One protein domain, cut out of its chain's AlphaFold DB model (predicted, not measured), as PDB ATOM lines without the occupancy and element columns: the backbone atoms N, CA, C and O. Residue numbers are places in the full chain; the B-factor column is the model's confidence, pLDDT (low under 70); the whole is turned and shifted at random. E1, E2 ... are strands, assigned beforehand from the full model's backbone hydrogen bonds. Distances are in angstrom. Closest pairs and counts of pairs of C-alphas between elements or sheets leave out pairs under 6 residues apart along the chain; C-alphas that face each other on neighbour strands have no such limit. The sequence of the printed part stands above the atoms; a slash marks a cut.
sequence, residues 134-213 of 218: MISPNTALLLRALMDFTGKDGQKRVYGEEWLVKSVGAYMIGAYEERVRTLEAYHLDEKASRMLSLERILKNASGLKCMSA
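Overview. This is residues 134 to 213 of the 218 residues of an uncharacterized protein of Sparganum proliferum (UniProt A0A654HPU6). Little regular structure is here: one strongly twisted sheet, E4 E1 E2 E5 E6, curls like part of a barrel, and residues 188 to 194 stick out. The 80 printed residues include six named strands, E1 to E6 along the chain, all strand in class with 31 residues; the sheet is mixed. The whole is only just compact, close to loose, with radius of gyration of the C-alphas 13.6 A and spans 43 by 26 by 20 A.

Arrangement. Start at E1, residues 139 to 145, antiparallel to E4, residues 177 to 184; look at N 142 and O 181, 2.9 A apart. E4 bends by 59 degrees at residue 180. E1 forms a hairpin with E2, residues 162 to 165; N 143 and O 163 are 2.9 A apart. E5, residues 200 to 204, is parallel to E2, with N 164 and O 203 3.4 A apart. E5 forms a hairpin with E6, residues 209 to 212; N 210 and O 202 are 2.7 A apart. E3, residues 169 to 171, pairs with no named strand.

Along the chain. Find C-alpha 139 at (151.849, 191.220, 272.106), where E1 begins its 19.8 A; E4 spans 19.9 A. E6 ends at C-alpha 212, (155.264, 179.377, 273.878).

Size, cuts and confidence. The printed part has no cut. Links E1 to E2 and E4 to E5 are long. Residues 190 to 213 have pLDDT under 70.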
ATOM      1  N   MET A 134     142.440 194.630 273.378       92.50
ATOM      2  CA  MET A 134     143.339 195.348 272.476       92.50
ATOM      3  C   MET A 134     144.703 194.655 272.438       92.50
ATOM      4  O   MET A 134     145.394 194.579 273.453       92.50
ATOM      5  N   ILE A 135     145.084 194.149 271.265       92.25
ATOM      6  CA  ILE A 135     146.378 193.512 271.022       92.25
ATOM      7  C   ILE A 135     147.332 194.557 270.442       92.25
ATOM      8  O   ILE A 135     147.182 194.981 269.293       92.25
ATOM      9  N   SER A 136     148.324 194.959 271.234       92.88
ATOM     10  CA  SER A 136     149.409 195.854 270.820       92.88
ATOM     11  C   SER A 136     150.421 195.143 269.908       92.88
ATOM     12  O   SER A 136     150.537 193.911 269.944       92.88
ATOM     13  N   PRO A 137     151.239 195.890 269.142       91.75
ATOM     14  CA  PRO A 137     152.440 195.333 268.527       91.75
ATOM     15  C   PRO A 137     153.303 194.611 269.567       91.75
ATOM     16  O   PRO A 137     153.377 195.045 270.714       91.75
ATOM     17  N   ASN A 138     153.960 193.522 269.165       87.69
ATOM     18  CA  ASN A 138     154.771 192.681 270.054       87.69
ATOM     19  C   ASN A 138     153.992 192.050 271.220       87.69
ATOM     20  O   ASN A 138     154.606 191.610 272.185       87.69
ATOM     21  N   THR A 139     152.664 191.959 271.136       90.00
ATOM     22  CA  THR A 139     151.849 191.220 272.106       90.00
ATOM     23  C   THR A 139     150.977 190.180 271.409       90.00
ATOM     24  O   THR A 139     150.727 190.263 270.205       90.00
ATOM     25  N   ALA A 140     150.547 189.163 272.149       90.38
ATOM     26  CA  ALA A 140     149.642 188.126 271.674       90.38
ATOM     27  C   ALA A 140     148.690 187.688 272.789       90.38
ATOM     28  O   ALA A 140     149.069 187.648 273.959       90.38
ATOM     29  N   LEU A 141     147.468 187.303 272.427       92.38
ATOM     30  CA  LEU A 141     146.532 186.681 273.362       92.38
ATOM     31  C   LEU A 141     146.663 185.164 273.292       92.38
ATOM     32  O   LEU A 141     146.572 184.581 272.209       92.38
ATOM     33  N   LEU A 142     146.853 184.534 274.451       91.88
ATOM     34  CA  LEU A 142     146.697 183.095 274.618       91.88
ATOM     35  C   LEU A 142     145.236 182.798 274.934       91.88
ATOM     36  O   LEU A 142     144.723 183.198 275.984       91.88
ATOM     37  N   LEU A 143     144.589 182.093 274.014       93.56
ATOM     38  CA  LEU A 143     143.207 181.660 274.144       93.56
ATOM     39  C   LEU A 143     143.135 180.164 274.408       93.56
ATOM     40  O   LEU A 143     144.024 179.419 273.997       93.56
ATOM     41  N   ARG A 144     142.054 179.748 275.064       94.06
ATOM     42  CA  ARG A 144     141.688 178.354 275.307       94.06
ATOM     43  C   ARG A 144     140.270 178.082 274.815       94.06
ATOM     44  O   ARG A 144     139.382 178.920 274.977       94.06
ATOM     45  N   ALA A 145     140.060 176.909 274.229       94.75
ATOM     46  CA  ALA A 145     138.750 176.443 273.791       94.75
ATOM     47  C   ALA A 145     137.961 175.883 274.977       94.75
ATOM     48  O   ALA A 145     138.433 174.986 275.678       94.75
ATOM     49  N   LEU A 146     136.741 176.383 275.169       94.25
ATOM     50  CA  LEU A 146     135.814 175.907 276.200       94.25
ATOM     51  C   LEU A 146     134.982 174.696 275.756       94.25
ATOM     52  O   LEU A 146     134.344 174.069 276.595       94.25
ATOM     53  N   MET A 147     134.983 174.375 274.461       93.62
ATOM     54  CA  MET A 147     134.363 173.191 273.852       93.62
ATOM     55  C   MET A 147     134.891 172.988 272.430       93.62
ATOM     56  O   MET A 147     135.719 173.771 271.967       93.62
ATOM     57  N   ASP A 148     134.415 171.952 271.746       93.12
ATOM     58  CA  ASP A 148     134.726 171.723 270.338       93.12
ATOM     59  C   ASP A 148     133.942 172.713 269.470       93.12
ATOM     60  O   ASP A 148     132.711 172.763 269.518       93.12
ATOM     61  N   PHE A 149     134.641 173.517 268.669       91.69
ATOM     62  CA  PHE A 149     134.008 174.477 267.762       91.69
ATOM     63  C   PHE A 149     134.900 174.793 266.558       91.69
ATOM     64  O   PHE A 149     136.069 174.413 266.495       91.69
ATOM     65  N   THR A 150     134.342 175.497 265.575       89.38
ATOM     66  CA  THR A 150     135.112 176.047 264.451       89.38
ATOM     67  C   THR A 150     135.318 177.542 264.681       89.38
ATOM     68  O   THR A 150     134.347 178.279 264.846       89.38
ATOM     69  N   GLY A 151     136.577 177.975 264.748       83.44
ATOM     70  CA  GLY A 151     136.964 179.360 265.001       83.44
ATOM     71  C   GLY A 151     136.632 180.314 263.854       83.44
ATOM     72  O   GLY A 151     136.309 179.899 262.741       83.44
ATOM     73  N   LYS A 152     136.767 181.622 264.117       77.75
ATOM     74  CA  LYS A 152     136.599 182.695 263.111       77.75
ATOM     75  C   LYS A 152     137.581 182.580 261.935       77.75
ATOM     76  O   LYS A 152     137.319 183.090 260.855       77.75
ATOM     77  N   ASP A 153     138.705 181.909 262.154       79.75
ATOM     78  CA  ASP A 153     139.730 181.577 261.159       79.75
ATOM     79  C   ASP A 153     139.395 180.316 260.335       79.75
ATOM     80  O   ASP A 153     140.181 179.912 259.481       79.75
ATOM     81  N   GLY A 154     138.247 179.676 260.583       84.50
ATOM     82  CA  GLY A 154     137.844 178.422 259.947       84.50
ATOM     83  C   GLY A 154     138.537 177.182 260.523       84.50
ATOM     84  O   GLY A 154     138.307 176.070 260.042       84.50
ATOM     85  N   GLN A 155     139.375 177.332 261.553       87.19
ATOM     86  CA  GLN A 155     140.080 176.213 262.163       87.19
ATOM     87  C   GLN A 155     139.180 175.490 263.169       87.19
ATOM     88  O   GLN A 155     138.585 176.107 264.052       87.19
ATOM     89  N   LYS A 156     139.097 174.161 263.062       91.31
ATOM     90  CA  LYS A 156     138.448 173.327 264.082       91.31
ATOM     91  C   LYS A 156     139.342 173.248 265.311       91.31
ATOM     92  O   LYS A 156     140.507 172.873 265.181       91.31
ATOM     93  N   ARG A 157     138.783 173.579 266.470       92.75
ATOM     94  CA  ARG A 157     139.460 173.533 267.763       92.75
ATOM     95  C   ARG A 157     138.754 172.546 268.673       92.75
ATOM     96  O   ARG A 157     137.528 172.442 268.625       92.75
ATOM     97  N   VAL A 158     139.535 171.826 269.467       94.44
ATOM     98  CA  VAL A 158     139.021 170.859 270.448       94.44
ATOM     99  C   VAL A 158     139.020 171.447 271.855       94.44
ATOM    100  O   VAL A 158     139.802 172.351 272.150       94.44
ATOM    101  N   TYR A 159     138.174 170.924 272.738       94.38
ATOM    102  CA  TYR A 159     138.113 171.313 274.145       94.38
ATOM    103  C   TYR A 159     139.505 171.348 274.793       94.38
ATOM    104  O   TYR A 159     140.280 170.392 274.712       94.38
ATOM    105  N   GLY A 160     139.821 172.462 275.456       92.06
ATOM    106  CA  GLY A 160     141.100 172.669 276.131       92.06
ATOM    107  C   GLY A 160     142.285 172.952 275.201       92.06
ATOM    108  O   GLY A 160     143.390 173.165 275.703       92.06
ATOM    109  N   GLU A 161     142.096 172.982 273.876       91.06
ATOM    110  CA  GLU A 161     143.133 173.441 272.949       91.06
ATOM    111  C   GLU A 161     143.475 174.902 273.239       91.06
ATOM    112  O   GLU A 161     142.592 175.731 273.458       91.06
ATOM    113  N   GLU A 162     144.771 175.209 273.235       92.19
ATOM    114  CA  GLU A 162     145.301 176.550 273.441       92.19
ATOM    115  C   GLU A 162     145.995 177.041 272.167       92.19
ATOM    116  O   GLU A 162     146.741 176.298 271.520       92.19
ATOM    117  N   TRP A 163     145.776 178.305 271.806       90.69
ATOM    118  CA  TRP A 163     146.387 178.916 270.624       90.69
ATOM    119  C   TRP A 163     146.672 180.400 270.832       90.69
ATOM    120  O   TRP A 163     146.121 181.055 271.718       90.69
ATOM    121  N   LEU A 164     147.556 180.934 269.986       90.38
ATOM    122  CA  LEU A 164     147.956 182.338 270.027       90.38
ATOM    123  C   LEU A 164     147.283 183.156 268.931       90.38
ATOM    124  O   LEU A 164     147.389 182.832 267.744       90.38
ATOM    125  N   VAL A 165     146.700 184.280 269.335       90.75
ATOM    126  CA  VAL A 165     146.218 185.334 268.443       90.75
ATOM    127  C   VAL A 165     147.214 186.489 268.457       90.75
ATOM    128  O   VAL A 165     147.486 187.068 269.504       90.75
ATOM    129  N   LYS A 166     147.770 186.804 267.283       88.12
ATOM    130  CA  LYS A 166     148.832 187.815 267.097       88.12
ATOM    131  C   LYS A 166     148.386 189.036 266.290       88.12
ATOM    132  O   LYS A 166     149.179 189.944 266.066       88.12
ATOM    133  N   SER A 167     147.156 189.022 265.781       87.75
ATOM    134  CA  SER A 167     146.633 190.096 264.942       87.75
ATOM    135  C   SER A 167     146.505 191.367 265.773       87.75
ATOM    136  O   SER A 167     145.704 191.412 266.701       87.75
ATOM    137  N   VAL A 168     147.310 192.378 265.447       90.75
ATOM    138  CA  VAL A 168     147.289 193.679 266.126       90.75
ATOM    139  C   VAL A 168     145.930 194.340 265.910       90.75
ATOM    140  O   VAL A 168     145.425 194.370 264.787       90.75
ATOM    141  N   GLY A 169     145.355 194.887 266.978       90.44
ATOM    142  CA  GLY A 169     144.044 195.530 266.963       90.44
ATOM    143  C   GLY A 169     143.085 194.963 268.005       90.44
ATOM    144  O   GLY A 169     143.472 194.231 268.913       90.44
ATOM    145  N   ALA A 170     141.815 195.346 267.891       90.12
ATOM    146  CA  ALA A 170     140.765 194.879 268.784       90.12
ATOM    147  C   ALA A 170     140.349 193.447 268.416       90.12
ATOM    148  O   ALA A 170     139.847 193.200 267.320       90.12
ATOM    149  N   TYR A 171     140.530 192.509 269.342       90.56
ATOM    150  CA  TYR A 171     140.114 191.124 269.186       90.56
ATOM    151  C   TYR A 171     138.885 190.826 270.047       90.56
ATOM    152  O   TYR A 171     138.924 190.913 271.276       90.56
ATOM    153  N   MET A 172     137.780 190.458 269.397       91.44
ATOM    154  CA  MET A 172     136.564 190.028 270.084       91.44
ATOM    155  C   MET A 172     136.624 188.528 270.380       91.44
ATOM    156  O   MET A 172     136.452 187.718 269.464       91.44
ATOM    157  N   ILE A 173     136.821 188.190 271.658       92.25
ATOM    158  CA  ILE A 173     136.849 186.812 272.165       92.25
ATOM    159  C   ILE A 173     135.487 186.148 271.937       92.25
ATOM    160  O   ILE A 173     134.480 186.587 272.501       92.25
ATOM    161  N   GLY A 174     135.480 185.076 271.142       91.38
ATOM    162  CA  GLY A 174     134.314 184.282 270.761       91.38
ATOM    163  C   GLY A 174     133.601 183.609 271.934       91.38
ATOM    164  O   GLY A 174     134.169 183.433 273.010       91.38
ATOM    165  N   ALA A 175     132.345 183.198 271.733       92.56
ATOM    166  CA  ALA A 175     131.502 182.618 272.786       92.56
ATOM    167  C   ALA A 175     132.173 181.450 273.537       92.56
ATOM    168  O   ALA A 175     132.131 181.414 274.767       92.56
ATOM    169  N   TYR A 176     132.864 180.576 272.798       94.38
ATOM    170  CA  TYR A 176     133.561 179.385 273.298       94.38
ATOM    171  C   TYR A 176     135.076 179.573 273.466       94.38
ATOM    172  O   TYR A 176     135.824 178.601 273.561       94.38
ATOM    173  N   GLU A 177     135.535 180.822 273.481       93.94
ATOM    174  CA  GLU A 177     136.932 181.190 273.682       93.94
ATOM    175  C   GLU A 177     137.104 181.822 275.065       93.94
ATOM    176  O   GLU A 177     136.290 182.637 275.506       93.94
ATOM    177  N   GLU A 178     138.192 181.466 275.740       93.88
ATOM    178  CA  GLU A 178     138.581 182.022 277.031       93.88
ATOM    179  C   GLU A 178     139.987 182.617 276.943       93.88
ATOM    180  O   GLU A 178     140.907 181.987 276.421       93.88
ATOM    181  N   ARG A 179     140.174 183.826 277.483       94.19
ATOM    182  CA  ARG A 179     141.498 184.449 277.609       94.19
ATOM    183  C   ARG A 179     142.243 183.860 278.799       94.19
ATOM    184  O   ARG A 179     141.883 184.137 279.939       94.19
ATOM    185  N   VAL A 180     143.328 183.137 278.527       94.12
ATOM    186  CA  VAL A 180     144.216 182.598 279.566       94.12
ATOM    187  C   VAL A 180     145.171 183.683 280.060       94.12
ATOM    188  O   VAL A 180     145.220 183.975 281.251       94.12
ATOM    189  N   ARG A 181     145.932 184.301 279.146       90.75
ATOM    190  CA  ARG A 181     146.868 185.395 279.452       90.75
ATOM    191  C   ARG A 181     147.278 186.169 278.204       90.75
ATOM    192  O   ARG A 181     147.114 185.687 277.083       90.75
ATOM    193  N   THR A 182     147.877 187.333 278.418       91.38
ATOM    194  CA  THR A 182     148.571 188.105 277.381       91.38
ATOM    195  C   THR A 182     150.057 187.769 277.426       91.38
ATOM    196  O   THR A 182     150.638 187.659 278.504       91.38
ATOM    197  N   LEU A 183     150.664 187.567 276.260       88.88
ATOM    198  CA  LEU A 183     152.093 187.320 276.100       88.88
ATOM    199  C   LEU A 183     152.745 188.505 275.404       88.88
ATOM    200  O   LEU A 183     152.236 188.982 274.392       88.88
ATOM    201  N   GLU A 184     153.897 188.926 275.910       87.31
ATOM    202  CA  GLU A 184     154.755 189.910 275.258       87.31
ATOM    203  C   GLU A 184     155.881 189.195 274.508       87.31
ATOM    204  O   GLU A 184     156.405 188.168 274.947       87.31
ATOM    205  N   ALA A 185     156.235 189.715 273.339       82.25
ATOM    206  CA  ALA A 185     157.356 189.218 272.570       82.25
ATOM    207  C   ALA A 185     158.663 189.679 273.221       82.25
ATOM    208  O   ALA A 185     158.832 190.850 273.558       82.25
ATOM    209  N   TYR A 186     159.608 188.754 273.352       79.06
ATOM    210  CA  TYR A 186     160.935 189.066 273.863       79.06
ATOM    211  C   TYR A 186     161.800 189.707 272.770       79.06
ATOM    212  O   TYR A 186     161.859 189.202 271.645       79.06
ATOM    213  N   HIS A 187     162.488 190.800 273.099       77.69
ATOM    214  CA  HIS A 187     163.445 191.438 272.198       77.69
ATOM    215  C   HIS A 187     164.802 190.734 272.306       77.69
ATOM    216  O   HIS A 187     165.434 190.770 273.359       77.69
ATOM    217  N   LEU A 188     165.237 190.071 271.233       76.38
ATOM    218  CA  LEU A 188     166.547 189.422 271.183       76.38
ATOM    219  C   LEU A 188     167.627 190.464 270.863       76.38
ATOM    220  O   LEU A 188     167.562 191.100 269.812       76.38
ATOM    221  N   ASP A 189     168.616 190.610 271.746       73.38
ATOM    222  CA  ASP A 189     169.842 191.376 271.501       73.38
ATOM    223  C   ASP A 189     171.040 190.440 271.223       73.38
ATOM    224  O   ASP A 189     170.965 189.225 271.421       73.38
ATOM    225  N   GLU A 190     172.162 190.989 270.745       66.50
ATOM    226  CA  GLU A 190     173.362 190.208 270.386       66.50
ATOM    227  C   GLU A 190     174.003 189.458 271.573       66.50
ATOM    228  O   GLU A 190     174.856 188.595 271.362       66.50
ATOM    229  N   LYS A 191     173.618 189.764 272.819       59.97
ATOM    230  CA  LYS A 191     174.176 189.150 274.035       59.97
ATOM    231  C   LYS A 191     173.243 188.119 274.673       59.97
ATOM    232  O   LYS A 191     173.710 187.281 275.443       59.97
ATOM    233  N   ALA A 192     171.955 188.135 274.350       52.16
ATOM    234  CA  ALA A 192     170.946 187.261 274.925       52.16
ATOM    235  C   ALA A 192     170.687 186.031 274.039       52.16
ATOM    236  O   ALA A 192     169.622 185.881 273.441       52.16
ATOM    237  N   SER A 193     171.624 185.076 274.008       44.78
ATOM    238  CA  SER A 193     171.297 183.710 273.579       44.78
ATOM    239  C   SER A 193     170.770 182.919 274.783       44.78
ATOM    240  O   SER A 193     171.546 182.336 275.542       44.78
ATOM    241  N   ARG A 194     169.450 182.917 275.003       47.44
ATOM    242  CA  ARG A 194     168.820 182.069 276.031       47.44
ATOM    243  C   ARG A 194     168.316 180.758 275.425       47.44
ATOM    244  O   ARG A 194     167.707 180.738 274.358       47.44
ATOM    245  N   MET A 195     168.561 179.661 276.139       43.66
ATOM    246  CA  MET A 195     168.049 178.334 275.807       43.66
ATOM    247  C   MET A 195     166.541 178.296 276.088       43.66
ATOM    248  O   MET A 195     166.114 178.385 277.237       43.66
ATOM    249  N   LEU A 196     165.732 178.202 275.033       49.47
ATOM    250  CA  LEU A 196     164.285 178.023 275.146       49.47
ATOM    251  C   LEU A 196     164.018 176.589 275.618       49.47
ATOM    252  O   LEU A 196     164.294 175.639 274.886       49.47
ATOM    253  N   SER A 197     163.483 176.426 276.827       40.69
ATOM    254  CA  SER A 197     162.947 175.133 277.255       40.69
ATOM    255  C   SER A 197     161.527 174.992 276.710       40.69
ATOM    256  O   SER A 197     160.660 175.829 276.957       40.69
ATOM    257  N   LEU A 198     161.313 173.964 275.891       44.78
ATOM    258  CA  LEU A 198     160.022 173.659 275.278       44.78
ATOM    259  C   LEU A 198     159.081 173.071 276.332       44.78
ATOM    260  O   LEU A 198     159.173 171.886 276.631       44.78
ATOM    261  N   GLU A 199     158.146 173.863 276.850       48.78
ATOM    262  CA  GLU A 199     157.048 173.298 277.647       48.78
ATOM    263  C   GLU A 199     155.904 172.796 276.763       48.78
ATOM    264  O   GLU A 199     155.358 171.717 276.995       48.78
ATOM    265  N   ARG A 200     155.524 173.559 275.724       50.91
ATOM    266  CA  ARG A 200     154.353 173.232 274.897       50.91
ATOM    267  C   ARG A 200     154.448 173.809 273.485       50.91
ATOM    268  O   ARG A 200     154.822 174.962 273.277       50.91
ATOM    269  N   ILE A 201     154.074 172.996 272.500       54.03
ATOM    270  CA  ILE A 201     153.897 173.427 271.111       54.03
ATOM    271  C   ILE A 201     152.463 173.938 270.974       54.03
ATOM    272  O   ILE A 201     151.531 173.136 270.958       54.03
ATOM    273  N   LEU A 202     152.286 175.251 270.853       58.69
ATOM    274  CA  LEU A 202     150.994 175.841 270.510       58.69
ATOM    275  C   LEU A 202     150.876 175.959 268.992       58.69
ATOM    276  O   LEU A 202     151.876 175.953 268.278       58.69
ATOM    277  N   LYS A 203     149.662 176.068 268.465       53.16
ATOM    278  CA  LYS A 203     149.443 176.435 267.059       53.16
ATOM    279  C   LYS A 203     149.084 177.919 266.998       53.16
ATOM    280  O   LYS A 203     148.475 178.456 267.921       53.16
ATOM    281  N   ASN A 204     149.494 178.612 265.943       52.03
ATOM    282  CA  ASN A 204     148.894 179.901 265.596       52.03
ATOM    283  C   ASN A 204     147.637 179.695 264.735       52.03
ATOM    284  O   ASN A 204     147.366 178.586 264.276       52.03
ATOM    285  N   ALA A 205     146.923 180.791 264.466       46.16
ATOM    286  CA  ALA A 205     145.734 180.824 263.607       46.16
ATOM    287  C   ALA A 205     145.951 180.275 262.176       46.16
ATOM    288  O   ALA A 205     144.990 179.954 261.490       46.16
ATOM    289  N   SER A 206     147.200 180.131 261.709       43.72
ATOM    290  CA  SER A 206     147.532 179.520 260.412       43.72
ATOM    291  C   SER A 206     147.946 178.044 260.507       43.72
ATOM    292  O   SER A 206     148.399 177.464 259.523       43.72
ATOM    293  N   GLY A 207     147.817 177.415 261.682       44.59
ATOM    294  CA  GLY A 207     148.207 176.018 261.913       44.59
ATOM    295  C   GLY A 207     149.722 175.789 262.017       44.59
ATOM    296  O   GLY A 207     150.161 174.660 262.244       44.59
ATOM    297  N   LEU A 208     150.530 176.844 261.908       40.19
ATOM    298  CA  LEU A 208     151.960 176.808 262.184       40.19
ATOM    299  C   LEU A 208     152.190 176.674 263.692       40.19
ATOM    300  O   LEU A 208     151.667 177.434 264.508       40.19
ATOM    301  N   LYS A 209     153.029 175.706 264.059       43.66
ATOM    302  CA  LYS A 209     153.492 175.510 265.431       43.66
ATOM    303  C   LYS A 209     154.196 176.783 265.918       43.66
ATOM    304  O   LYS A 209     155.266 177.128 265.429       43.66
ATOM    305  N   CYS A 210     153.588 177.492 266.859       43.97
ATOM    306  CA  CYS A 210     154.187 178.598 267.585       43.97
ATOM    307  C   CYS A 210     154.636 178.116 268.961       43.97
ATOM    308  O   CYS A 210     153.871 177.542 269.729       43.97
ATOM    309  N   MET A 211     155.902 178.357 269.270       48.06
ATOM    310  CA  MET A 211     156.473 178.000 270.559       48.06
ATOM    311  C   MET A 211     156.034 179.039 271.591       48.06
ATOM    312  O   MET A 211     156.338 180.221 271.435       48.06
ATOM    313  N   SER A 212     155.319 178.615 272.633       40.56
ATOM    314  CA  SER A 212     155.264 179.377 273.878       40.56
ATOM    315  C   SER A 212     156.413 178.892 274.749       40.56
ATOM    316  O   SER A 212     156.408 177.742 275.182       40.56
ATOM    317  N   ALA A 213     157.399 179.750 274.981       40.44
ATOM    318  CA  ALA A 213     158.399 179.512 276.005       40.44
ATOM    319  C   ALA A 213     157.980 180.281 277.259       40.44
ATOM    320  O   ALA A 213     157.729 181.484 277.193       40.44
TER     321      ALA A 213